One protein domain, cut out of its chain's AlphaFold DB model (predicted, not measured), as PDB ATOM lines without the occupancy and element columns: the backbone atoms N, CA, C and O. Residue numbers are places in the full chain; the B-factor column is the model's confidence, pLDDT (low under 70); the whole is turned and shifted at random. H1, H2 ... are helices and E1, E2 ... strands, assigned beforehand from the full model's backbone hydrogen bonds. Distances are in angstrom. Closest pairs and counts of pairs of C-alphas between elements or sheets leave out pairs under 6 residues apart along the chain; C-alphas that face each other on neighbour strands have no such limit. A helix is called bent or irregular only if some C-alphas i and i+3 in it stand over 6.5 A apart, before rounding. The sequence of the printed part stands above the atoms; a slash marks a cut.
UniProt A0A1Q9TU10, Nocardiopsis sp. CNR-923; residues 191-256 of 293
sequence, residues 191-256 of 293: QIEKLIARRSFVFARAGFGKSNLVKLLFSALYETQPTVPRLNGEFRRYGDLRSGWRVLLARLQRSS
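What this domain is: This is residues 191 to 256 of the 293 residues of a protein of Nocardiopsis sp. CNR-923 (UniProt A0A1Q9TU10). This is an open, elongated fork: the small strand hairpin E1-E2 makes one end, and two helices, H2 running toward it and H3 running away from it, form two prongs that stay apart. The short helix H1 sits near the hairpin end of H2, and from it a long unnamed stretch, residues 198 to 209, passes along H2 to the far end, where residues 203 to 209 stick out, and turns back into H2. You have 66 residues printed, with three named helices and two named strands in the order H1, H2, E1, E2, H3; the sheet, E1 - E2, is antiparallel and the class is mostly helix. The whole is loose, with a radius of gyration of the C-alphas of 13.6 A and spans of 42 by 25 by 20 A.

Where its parts are: Find C-alpha 193 at (-27.984, 9.110, -46.146); here H1 begins, and it covers residues 193 to 197, 6.0 A from first to last C-alpha. Go on to C-alpha 210 at (-29.560, 13.724, -27.518), where H2 begins; it covers residues 210 to 221 and is 16.6 A long. Next come E1, residues 227 to 229, and E2, residues 235 to 237, each 6.7 A long. Last is H3, residues 241 to 255, 21.9 A long, ending with C-alpha 255 at (-26.385, 24.670, -24.009). H3 is neither bent nor irregular, but only just: C-alphas 242 and 245 are 6.5 A apart.

How they stand to each other: Start at H1, which is close to H2 but not clearly touching it; their closest C-alphas, those of Glu 193 and Leu 221, are 7.8 A apart. Look also from H1 to E1, where the closest C-alphas, those of Ile 196 and Val 228, are 7.3 A apart. E1 and E2 form a hairpin, antiparallel at 147 degrees between their directions. Across it N 228 and O 236 are within hydrogen-bond range at 2.8 A, and N 236 and O 228 at 3.0 A. H3 touches no helix; H2 and H3 are apart, but only just, at 8.4 A at the closest. Every O i to N i+4 pair is within hydrogen-bond range in H1 and H2, and 9 of 11 are in H3.

The domain as a whole: The two C-alphas farthest apart are those of Gly 207 and Asn 232, 43.2 A. The printed part has no cut. The link from H1 to H2 is long, with 12 residues, and the links H2 to E1, E1 to E2 and E2 to H3 are tight. Residues 203 to 209 stand free, and so do residues 240 to 251, of which 241 to 251 belong to H3. In the B-factor column the mean pLDDT of the printed part is 70.8; residues 228 to 231, 233 to 235 and 237 to 256 are under 70, and H3 has a mean of 44.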
ATOM      1  N   GLN A 191     -29.487   4.270 -41.502       87.06
ATOM      2  CA  GLN A 191     -29.002   4.772 -42.797       87.06
ATOM      3  C   GLN A 191     -28.649   6.258 -42.742       87.06
ATOM      4  O   GLN A 191     -29.533   7.123 -42.652       87.06
ATOM      5  N   ILE A 192     -27.359   6.566 -42.839       85.50
ATOM      6  CA  ILE A 192     -26.850   7.921 -42.650       85.50
ATOM      7  C   ILE A 192     -27.282   8.881 -43.767       85.50
ATOM      8  O   ILE A 192     -27.539  10.062 -43.515       85.50
ATOM      9  N   GLU A 193     -27.506   8.369 -44.976       81.38
ATOM     10  CA  GLU A 193     -27.984   9.110 -46.146       81.38
ATOM     11  C   GLU A 193     -29.359   9.735 -45.885       81.38
ATOM     12  O   GLU A 193     -29.686  10.801 -46.416       81.38
ATOM     13  N   LYS A 194     -30.172   9.126 -45.009       83.12
ATOM     14  CA  LYS A 194     -31.476   9.682 -44.625       83.12
ATOM     15  C   LYS A 194     -31.340  11.015 -43.885       83.12
ATOM     16  O   LYS A 194     -32.277  11.808 -43.960       83.12
ATOM     17  N   LEU A 195     -30.204  11.308 -43.237       82.81
ATOM     18  CA  LEU A 195     -29.970  12.610 -42.590       82.81
ATOM     19  C   LEU A 195     -29.863  13.753 -43.592       82.81
ATOM     20  O   LEU A 195     -30.313  14.861 -43.302       82.81
ATOM     21  N   ILE A 196     -29.245  13.496 -44.746       80.25
ATOM     22  CA  ILE A 196     -29.046  14.507 -45.789       80.25
ATOM     23  C   ILE A 196     -30.221  14.543 -46.767       80.25
ATOM     24  O   ILE A 196     -30.603  15.621 -47.218       80.25
ATOM     25  N   ALA A 197     -30.831  13.389 -47.055       77.88
ATOM     26  CA  ALA A 197     -31.949  13.277 -47.985       77.88
ATOM     27  C   ALA A 197     -33.284  13.728 -47.372       77.88
ATOM     28  O   ALA A 197     -34.188  14.146 -48.098       77.88
ATOM     29  N   ARG A 198     -33.445  13.639 -46.044       77.75
ATOM     30  CA  ARG A 198     -34.695  13.967 -45.342       77.75
ATOM     31  C   ARG A 198     -34.420  14.815 -44.105       77.75
ATOM     32  O   ARG A 198     -33.437  14.624 -43.396       77.75
ATOM     33  N   ARG A 199     -35.335  15.740 -43.795       80.31
ATOM     34  CA  ARG A 199     -35.274  16.502 -42.537       80.31
ATOM     35  C   ARG A 199     -35.463  15.543 -41.364       80.31
ATOM     36  O   ARG A 199     -36.555  15.021 -41.167       80.31
ATOM     37  N   SER A 200     -34.395  15.337 -40.601       84.12
ATOM     38  CA  SER A 200     -34.382  14.464 -39.429       84.12
ATOM     39  C   SER A 200     -34.492  15.287 -38.147       84.12
ATOM     40  O   SER A 200     -33.849  16.330 -38.008       84.12
ATOM     41  N   PHE A 201     -35.304  14.821 -37.201       86.38
ATOM     42  CA  PHE A 201     -35.526  15.485 -35.917       86.38
ATOM     43  C   PHE A 201     -35.231  14.513 -34.776       86.38
ATOM     44  O   PHE A 201     -35.676  13.370 -34.805       86.38
ATOM     45  N   VAL A 202     -34.502  14.980 -33.760       87.44
ATOM     46  CA  VAL A 202     -34.189  14.198 -32.556       87.44
ATOM     47  C   VAL A 202     -34.819  14.882 -31.348       87.44
ATOM     48  O   VAL A 202     -34.432  15.996 -30.977       87.44
ATOM     49  N   PHE A 203     -35.772  14.200 -30.718       89.75
ATOM     50  CA  PHE A 203     -36.474  14.673 -29.528       89.75
ATOM     51  C   PHE A 203     -36.070  13.828 -28.323       89.75
ATOM     52  O   PHE A 203     -36.088  12.606 -28.380       89.75
ATOM     53  N   ALA A 204     -35.691  14.486 -27.230       88.25
ATOM     54  CA  ALA A 204     -35.432  13.838 -25.950       88.25
ATOM     55  C   ALA A 204     -35.515  14.879 -24.828       88.25
ATOM     56  O   ALA A 204     -35.247  16.066 -25.062       88.25
ATOM     57  N   ARG A 205     -35.820  14.437 -23.603       90.56
ATOM     58  CA  ARG A 205     -35.667  15.274 -22.404       90.56
ATOM     59  C   ARG A 205     -34.187  15.616 -22.172       90.56
ATOM     60  O   ARG A 205     -33.284  14.933 -22.661       90.56
ATOM     61  N   ALA A 206     -33.923  16.688 -21.427       87.94
ATOM     62  CA  ALA A 206     -32.558  17.037 -21.035       87.94
ATOM     63  C   ALA A 206     -31.906  15.871 -20.264       87.94
ATOM     64  O   ALA A 206     -32.548  15.269 -19.409       87.94
ATOM     65  N   GLY A 207     -30.654  15.543 -20.600       87.00
ATOM     66  CA  GLY A 207     -29.905  14.431 -19.998       87.00
ATOM     67  C   GLY A 207     -30.015  13.080 -20.721       87.00
ATOM     68  O   GLY A 207     -29.170  12.226 -20.503       87.00
ATOM     69  N   PHE A 208     -30.954  12.897 -21.657       86.69
ATOM     70  CA  PHE A 208     -31.193  11.609 -22.342       86.69
ATOM     71  C   PHE A 208     -30.283  11.365 -23.563       86.69
ATOM     72  O   PHE A 208     -30.685  10.761 -24.551       86.69
ATOM     73  N   GLY A 209     -29.063  11.905 -23.566       87.88
ATOM     74  CA  GLY A 209     -28.084  11.576 -24.611       87.88
ATOM     75  C   GLY A 209     -28.344  12.150 -26.013       87.88
ATOM     76  O   GLY A 209     -27.615  11.801 -26.936       87.88
ATOM     77  N   LYS A 210     -29.291  13.085 -26.204       92.06
ATOM     78  CA  LYS A 210     -29.560  13.724 -27.518       92.06
ATOM     79  C   LYS A 210     -28.291  14.231 -28.211       92.06
ATOM     80  O   LYS A 210     -28.060  13.942 -29.380       92.06
ATOM     81  N   SER A 211     -27.459  14.985 -27.492       90.38
ATOM     82  CA  SER A 211     -26.206  15.511 -28.044       90.38
ATOM     83  C   SER A 211     -25.197  14.407 -28.368       90.38
ATOM     84  O   SER A 211     -24.374  14.605 -29.252       90.38
ATOM     85  N   ASN A 212     -25.249  13.265 -27.672       90.75
ATOM     86  CA  ASN A 212     -24.375  12.123 -27.934       90.75
ATOM     87  C   ASN A 212     -24.772  11.415 -29.235       90.75
ATOM     88  O   ASN A 212     -23.931  11.250 -30.111       90.75
ATOM     89  N   LEU A 213     -26.064  11.115 -29.406       90.25
ATOM     90  CA  LEU A 213     -26.588  10.522 -30.640       90.25
ATOM     91  C   LEU A 213     -26.294  11.407 -31.859       90.25
ATOM     92  O   LEU A 213     -25.827  10.928 -32.883       90.25
ATOM     93  N   VAL A 214     -26.504  12.721 -31.732       89.81
ATOM     94  CA  VAL A 214     -26.204  13.670 -32.814       89.81
ATOM     95  C   VAL A 214     -24.712  13.663 -33.165       89.81
ATOM     96  O   VAL A 214     -24.375  13.664 -34.343       89.81
ATOM     97  N   LYS A 215     -23.810  13.627 -32.175       90.19
ATOM     98  CA  LYS A 215     -22.363  13.534 -32.426       90.19
ATOM     99  C   LYS A 215     -21.985  12.235 -33.134       90.19
ATOM    100  O   LYS A 215     -21.210  12.303 -34.077       90.19
ATOM    101  N   LEU A 216     -22.539  11.101 -32.701       90.00
ATOM    102  CA  LEU A 216     -22.307   9.795 -33.322       90.00
ATOM    103  C   LEU A 216     -22.695   9.822 -34.807       90.00
ATOM    104  O   LEU A 216     -21.876   9.532 -35.670       90.00
ATOM    105  N   LEU A 217     -23.919  10.270 -35.095       88.56
ATOM    106  CA  LEU A 217     -24.441  10.354 -36.455       88.56
ATOM    107  C   LEU A 217     -23.621  11.312 -37.330       88.56
ATOM    108  O   LEU A 217     -23.249  10.967 -38.443       88.56
ATOM    109  N   PHE A 218     -23.285  12.507 -36.836       87.06
ATOM    110  CA  PHE A 218     -22.453  13.427 -37.615       87.06
ATOM    111  C   PHE A 218     -21.021  12.924 -37.802       87.06
ATOM    112  O   PHE A 218     -20.453  13.178 -38.856       87.06
ATOM    113  N   SER A 219     -20.445  12.224 -36.821       87.06
ATOM    114  CA  SER A 219     -19.126  11.603 -36.976       87.06
ATOM    115  C   SER A 219     -19.142  10.641 -38.156       87.06
ATOM    116  O   SER A 219     -18.324  10.796 -39.053       87.06
ATOM    117  N   ALA A 220     -20.132   9.746 -38.206       86.06
ATOM    118  CA  ALA A 220     -20.268   8.782 -39.290       86.06
ATOM    119  C   ALA A 220     -20.571   9.449 -40.645       86.06
ATOM    120  O   ALA A 220     -19.967   9.105 -41.654       86.06
ATOM    121  N   LEU A 221     -21.440  10.470 -40.679       84.81
ATOM    122  CA  LEU A 221     -21.749  11.212 -41.911       84.81
ATOM    123  C   LEU A 221     -20.518  11.892 -42.530       84.81
ATOM    124  O   LEU A 221     -20.487  12.090 -43.739       84.81
ATOM    125  N   TYR A 222     -19.551  12.302 -41.707       84.06
ATOM    126  CA  TYR A 222     -18.337  12.988 -42.153       84.06
ATOM    127  C   TYR A 222     -17.104  12.072 -42.225       84.06
ATOM    128  O   TYR A 222     -16.020  12.578 -42.512       84.06
ATOM    129  N   GLU A 223     -17.237  10.756 -42.009       81.88
ATOM    130  CA  GLU A 223     -16.154   9.797 -42.292       81.88
ATOM    131  C   GLU A 223     -15.773   9.822 -43.776       81.88
ATOM    132  O   GLU A 223     -14.596   9.810 -44.133       81.88
ATOM    133  N   THR A 224     -16.778   9.943 -44.643       73.12
ATOM    134  CA  THR A 224     -16.617  10.240 -46.066       73.12
ATOM    135  C   THR A 224     -17.273  11.581 -46.369       73.12
ATOM    136  O   THR A 224     -18.213  11.986 -45.696       73.12
ATOM    137  N   GLN A 225     -16.764  12.335 -47.347       73.31
ATOM    138  CA  GLN A 225     -17.304  13.664 -47.657       73.31
ATOM    139  C   GLN A 225     -18.732  13.538 -48.235       73.31
ATOM    140  O   GLN A 225     -18.868  13.105 -49.381       73.31
ATOM    141  N   PRO A 226     -19.792  13.979 -47.528       73.75
ATOM    142  CA  PRO A 226     -21.158  13.782 -48.000       73.75
ATOM    143  C   PRO A 226     -21.459  14.664 -49.220       73.75
ATOM    144  O   PRO A 226     -21.064  15.835 -49.279       73.75
ATOM    145  N   THR A 227     -22.201  14.127 -50.188       72.69
ATOM    146  CA  THR A 227     -22.656  14.843 -51.393       72.69
ATOM    147  C   THR A 227     -24.167  14.749 -51.556       72.69
ATOM    148  O   THR A 227     -24.759  13.723 -51.240       72.69
ATOM    149  N   VAL A 228     -24.799  15.801 -52.081       69.06
ATOM    150  CA  VAL A 228     -26.234  15.826 -52.395       69.06
ATOM    151  C   VAL A 228     -26.431  15.939 -53.906       69.06
ATOM    152  O   VAL A 228     -25.831  16.835 -54.517       69.06
ATOM    153  N   PRO A 229     -27.266  15.073 -54.511       64.31
ATOM    154  CA  PRO A 229     -27.610  15.168 -55.923       64.31
ATOM    155  C   PRO A 229     -28.483  16.400 -56.174       64.31
ATOM    156  O   PRO A 229     -29.433  16.684 -55.440       64.31
ATOM    157  N   ARG A 230     -28.159  17.152 -57.221       67.19
ATOM    158  CA  ARG A 230     -28.984  18.246 -57.731       67.19
ATOM    159  C   ARG A 230     -29.873  17.759 -58.871       67.19
ATOM    160  O   ARG A 230     -29.570  16.783 -59.547       67.19
ATOM    161  N   LEU A 231     -30.954  18.502 -59.121       59.28
ATOM    162  CA  LEU A 231     -31.902  18.244 -60.215       59.28
ATOM    163  C   LEU A 231     -31.244  18.249 -61.611       59.28
ATOM    164  O   LEU A 231     -31.806  17.683 -62.538       59.28
ATOM    165  N   ASN A 232     -30.063  18.858 -61.759       74.19
ATOM    166  CA  ASN A 232     -29.276  18.885 -62.996       74.19
ATOM    167  C   ASN A 232     -28.299  17.697 -63.141       74.19
ATOM    168  O   ASN A 232     -27.463  17.719 -64.038       74.19
ATOM    169  N   GLY A 233     -28.360  16.695 -62.258       65.81
ATOM    170  CA  GLY A 233     -27.463  15.534 -62.282       65.81
ATOM    171  C   GLY A 233     -26.084  15.769 -61.653       65.81
ATOM    172  O   GLY A 233     -25.291  14.836 -61.568       65.81
ATOM    173  N   GLU A 234     -25.785  16.979 -61.167       69.19
ATOM    174  CA  GLU A 234     -24.519  17.273 -60.488       69.19
ATOM    175  C   GLU A 234     -24.564  16.905 -58.999       69.19
ATOM    176  O   GLU A 234     -25.540  17.174 -58.293       69.19
ATOM    177  N   PHE A 235     -23.456  16.379 -58.478       64.62
ATOM    178  CA  PHE A 235     -23.274  16.146 -57.047       64.62
ATOM    179  C   PHE A 235     -22.582  17.345 -56.399       64.62
ATOM    180  O   PHE A 235     -21.446  17.686 -56.731       64.62
ATOM    181  N   ARG A 236     -23.246  17.993 -55.436       70.00
ATOM    182  CA  ARG A 236     -22.648  19.085 -54.654       70.00
ATOM    183  C   ARG A 236     -22.239  18.576 -53.278       70.00
ATOM    184  O   ARG A 236     -23.024  17.905 -52.614       70.00
ATOM    185  N   ARG A 237     -21.047  18.951 -52.808       66.50
ATOM    186  CA  ARG A 237     -20.622  18.683 -51.423       66.50
ATOM    187  C   ARG A 237     -21.632  19.265 -50.430       66.50
ATOM    188  O   ARG A 237     -22.010  20.437 -50.533       66.50
ATOM    189  N   TYR A 238     -22.067  18.444 -49.484       60.66
ATOM    190  CA  TYR A 238     -22.958  18.845 -48.408       60.66
ATOM    191  C   TYR A 238     -22.166  19.650 -47.378       60.66
ATOM    192  O   TYR A 238     -21.233  19.129 -46.778       60.66
ATOM    193  N   GLY A 239     -22.533  20.925 -47.208       61.59
ATOM    194  CA  GLY A 239     -21.957  21.828 -46.208       61.59
ATOM    195  C   GLY A 239     -20.448  22.056 -46.360       61.59
ATOM    196  O   GLY A 239     -19.641  21.313 -45.816       61.59
ATOM    197  N   ASP A 240     -20.045  23.140 -47.026       48.00
ATOM    198  CA  ASP A 240     -18.647  23.580 -46.981       48.00
ATOM    199  C   ASP A 240     -18.262  23.937 -45.523       48.00
ATOM    200  O   ASP A 240     -18.940  24.732 -44.848       48.00
ATOM    201  N   LEU A 241     -17.204  23.286 -45.028       44.88
ATOM    202  CA  LEU A 241     -16.853  23.028 -43.619       44.88
ATOM    203  C   LEU A 241     -16.712  24.273 -42.721       44.88
ATOM    204  O   LEU A 241     -16.660  24.152 -41.497       44.88
ATOM    205  N   ARG A 242     -16.702  25.487 -43.279       40.28
ATOM    206  CA  ARG A 242     -16.572  26.737 -42.505       40.28
ATOM    207  C   ARG A 242     -17.870  27.216 -41.849       40.28
ATOM    208  O   ARG A 242     -17.818  28.006 -40.906       40.28
ATOM    209  N   SER A 243     -19.030  26.757 -42.317       44.56
ATOM    210  CA  SER A 243     -20.339  27.269 -41.878       44.56
ATOM    211  C   SER A 243     -21.055  26.353 -40.872       44.56
ATOM    212  O   SER A 243     -21.557  26.836 -39.855       44.56
ATOM    213  N   GLY A 244     -21.034  25.032 -41.085       43.81
ATOM    214  CA  GLY A 244     -21.746  24.057 -40.243       43.81
ATOM    215  C   GLY A 244     -21.178  23.917 -38.827       43.81
ATOM    216  O   GLY A 244     -21.925  23.977 -37.848       43.81
ATOM    217  N   TRP A 245     -19.849  23.829 -38.696       43.59
ATOM    218  CA  TRP A 245     -19.183  23.716 -37.393       43.59
ATOM    219  C   TRP A 245     -19.350  24.969 -36.534       43.59
ATOM    220  O   TRP A 245     -19.575  24.849 -35.333       43.59
ATOM    221  N   ARG A 246     -19.335  26.171 -37.130       41.09
ATOM    222  CA  ARG A 246     -19.572  27.433 -36.405       41.09
ATOM    223  C   ARG A 246     -20.977  27.503 -35.811       41.09
ATOM    224  O   ARG A 246     -21.126  27.946 -34.677       41.09
ATOM    225  N   VAL A 247     -21.996  27.030 -36.531       47.31
ATOM    226  CA  VAL A 247     -23.385  27.029 -36.040       47.31
ATOM    227  C   VAL A 247     -23.603  25.947 -34.977       47.31
ATOM    228  O   VAL A 247     -24.271  26.208 -33.972       47.31
ATOM    229  N   LEU A 248     -23.012  24.759 -35.148       45.59
ATOM    230  CA  LEU A 248     -23.147  23.658 -34.190       45.59
ATOM    231  C   LEU A 248     -22.366  23.923 -32.891       45.59
ATOM    232  O   LEU A 248     -22.929  23.755 -31.810       45.59
ATOM    233  N   LEU A 249     -21.123  24.420 -32.970       44.56
ATOM    234  CA  LEU A 249     -20.339  24.848 -31.800       44.56
ATOM    235  C   LEU A 249     -21.003  26.025 -31.080       44.56
ATOM    236  O   LEU A 249     -21.098  25.997 -29.855       44.56
ATOM    237  N   ALA A 250     -21.546  27.009 -31.808       46.12
ATOM    238  CA  ALA A 250     -22.270  28.124 -31.194       46.12
ATOM    239  C   ALA A 250     -23.561  27.676 -30.478       46.12
ATOM    240  O   ALA A 250     -23.930  28.263 -29.460       46.12
ATOM    241  N   ARG A 251     -24.244  26.628 -30.963       41.47
ATOM    242  CA  ARG A 251     -25.420  26.044 -30.287       41.47
ATOM    243  C   ARG A 251     -25.050  25.123 -29.124       41.47
ATOM    244  O   ARG A 251     -25.723  25.167 -28.098       41.47
ATOM    245  N   LEU A 252     -23.974  24.344 -29.237       43.97
ATOM    246  CA  LEU A 252     -23.493  23.469 -28.163       43.97
ATOM    247  C   LEU A 252     -22.898  24.273 -26.995       43.97
ATOM    248  O   LEU A 252     -23.237  23.992 -25.850       43.97
ATOM    249  N   GLN A 253     -22.126  25.335 -27.263       45.69
ATOM    250  CA  GLN A 253     -21.588  26.224 -26.223       45.69
ATOM    251  C   GLN A 253     -22.673  27.028 -25.485       45.69
ATOM    252  O   GLN A 253     -22.494  27.361 -24.312       45.69
ATOM    253  N   ARG A 254     -23.812  27.315 -26.134       42.53
ATOM    254  CA  ARG A 254     -24.980  27.943 -25.485       42.53
ATOM    255  C   ARG A 254     -25.769  26.980 -24.599       42.53
ATOM    256  O   ARG A 254     -26.395  27.436 -23.654       42.53
ATOM    257  N   SER A 255     -25.720  25.673 -24.856       40.50
ATOM    258  CA  SER A 255     -26.385  24.670 -24.009       40.50
ATOM    259  C   SER A 255     -25.602  24.342 -22.731       40.50
ATOM    260  O   SER A 255     -26.178  23.780 -21.806       40.50
ATOM    261  N   SER A 256     -24.307  24.662 -22.678       37.47
ATOM    262  CA  SER A 256     -23.421  24.391 -21.537       37.47
ATOM    263  C   SER A 256     -23.139  25.619 -20.663       37.47
ATOM    264  O   SER A 256     -22.366  25.530 -19.714       37.47
TER     265      SER A 256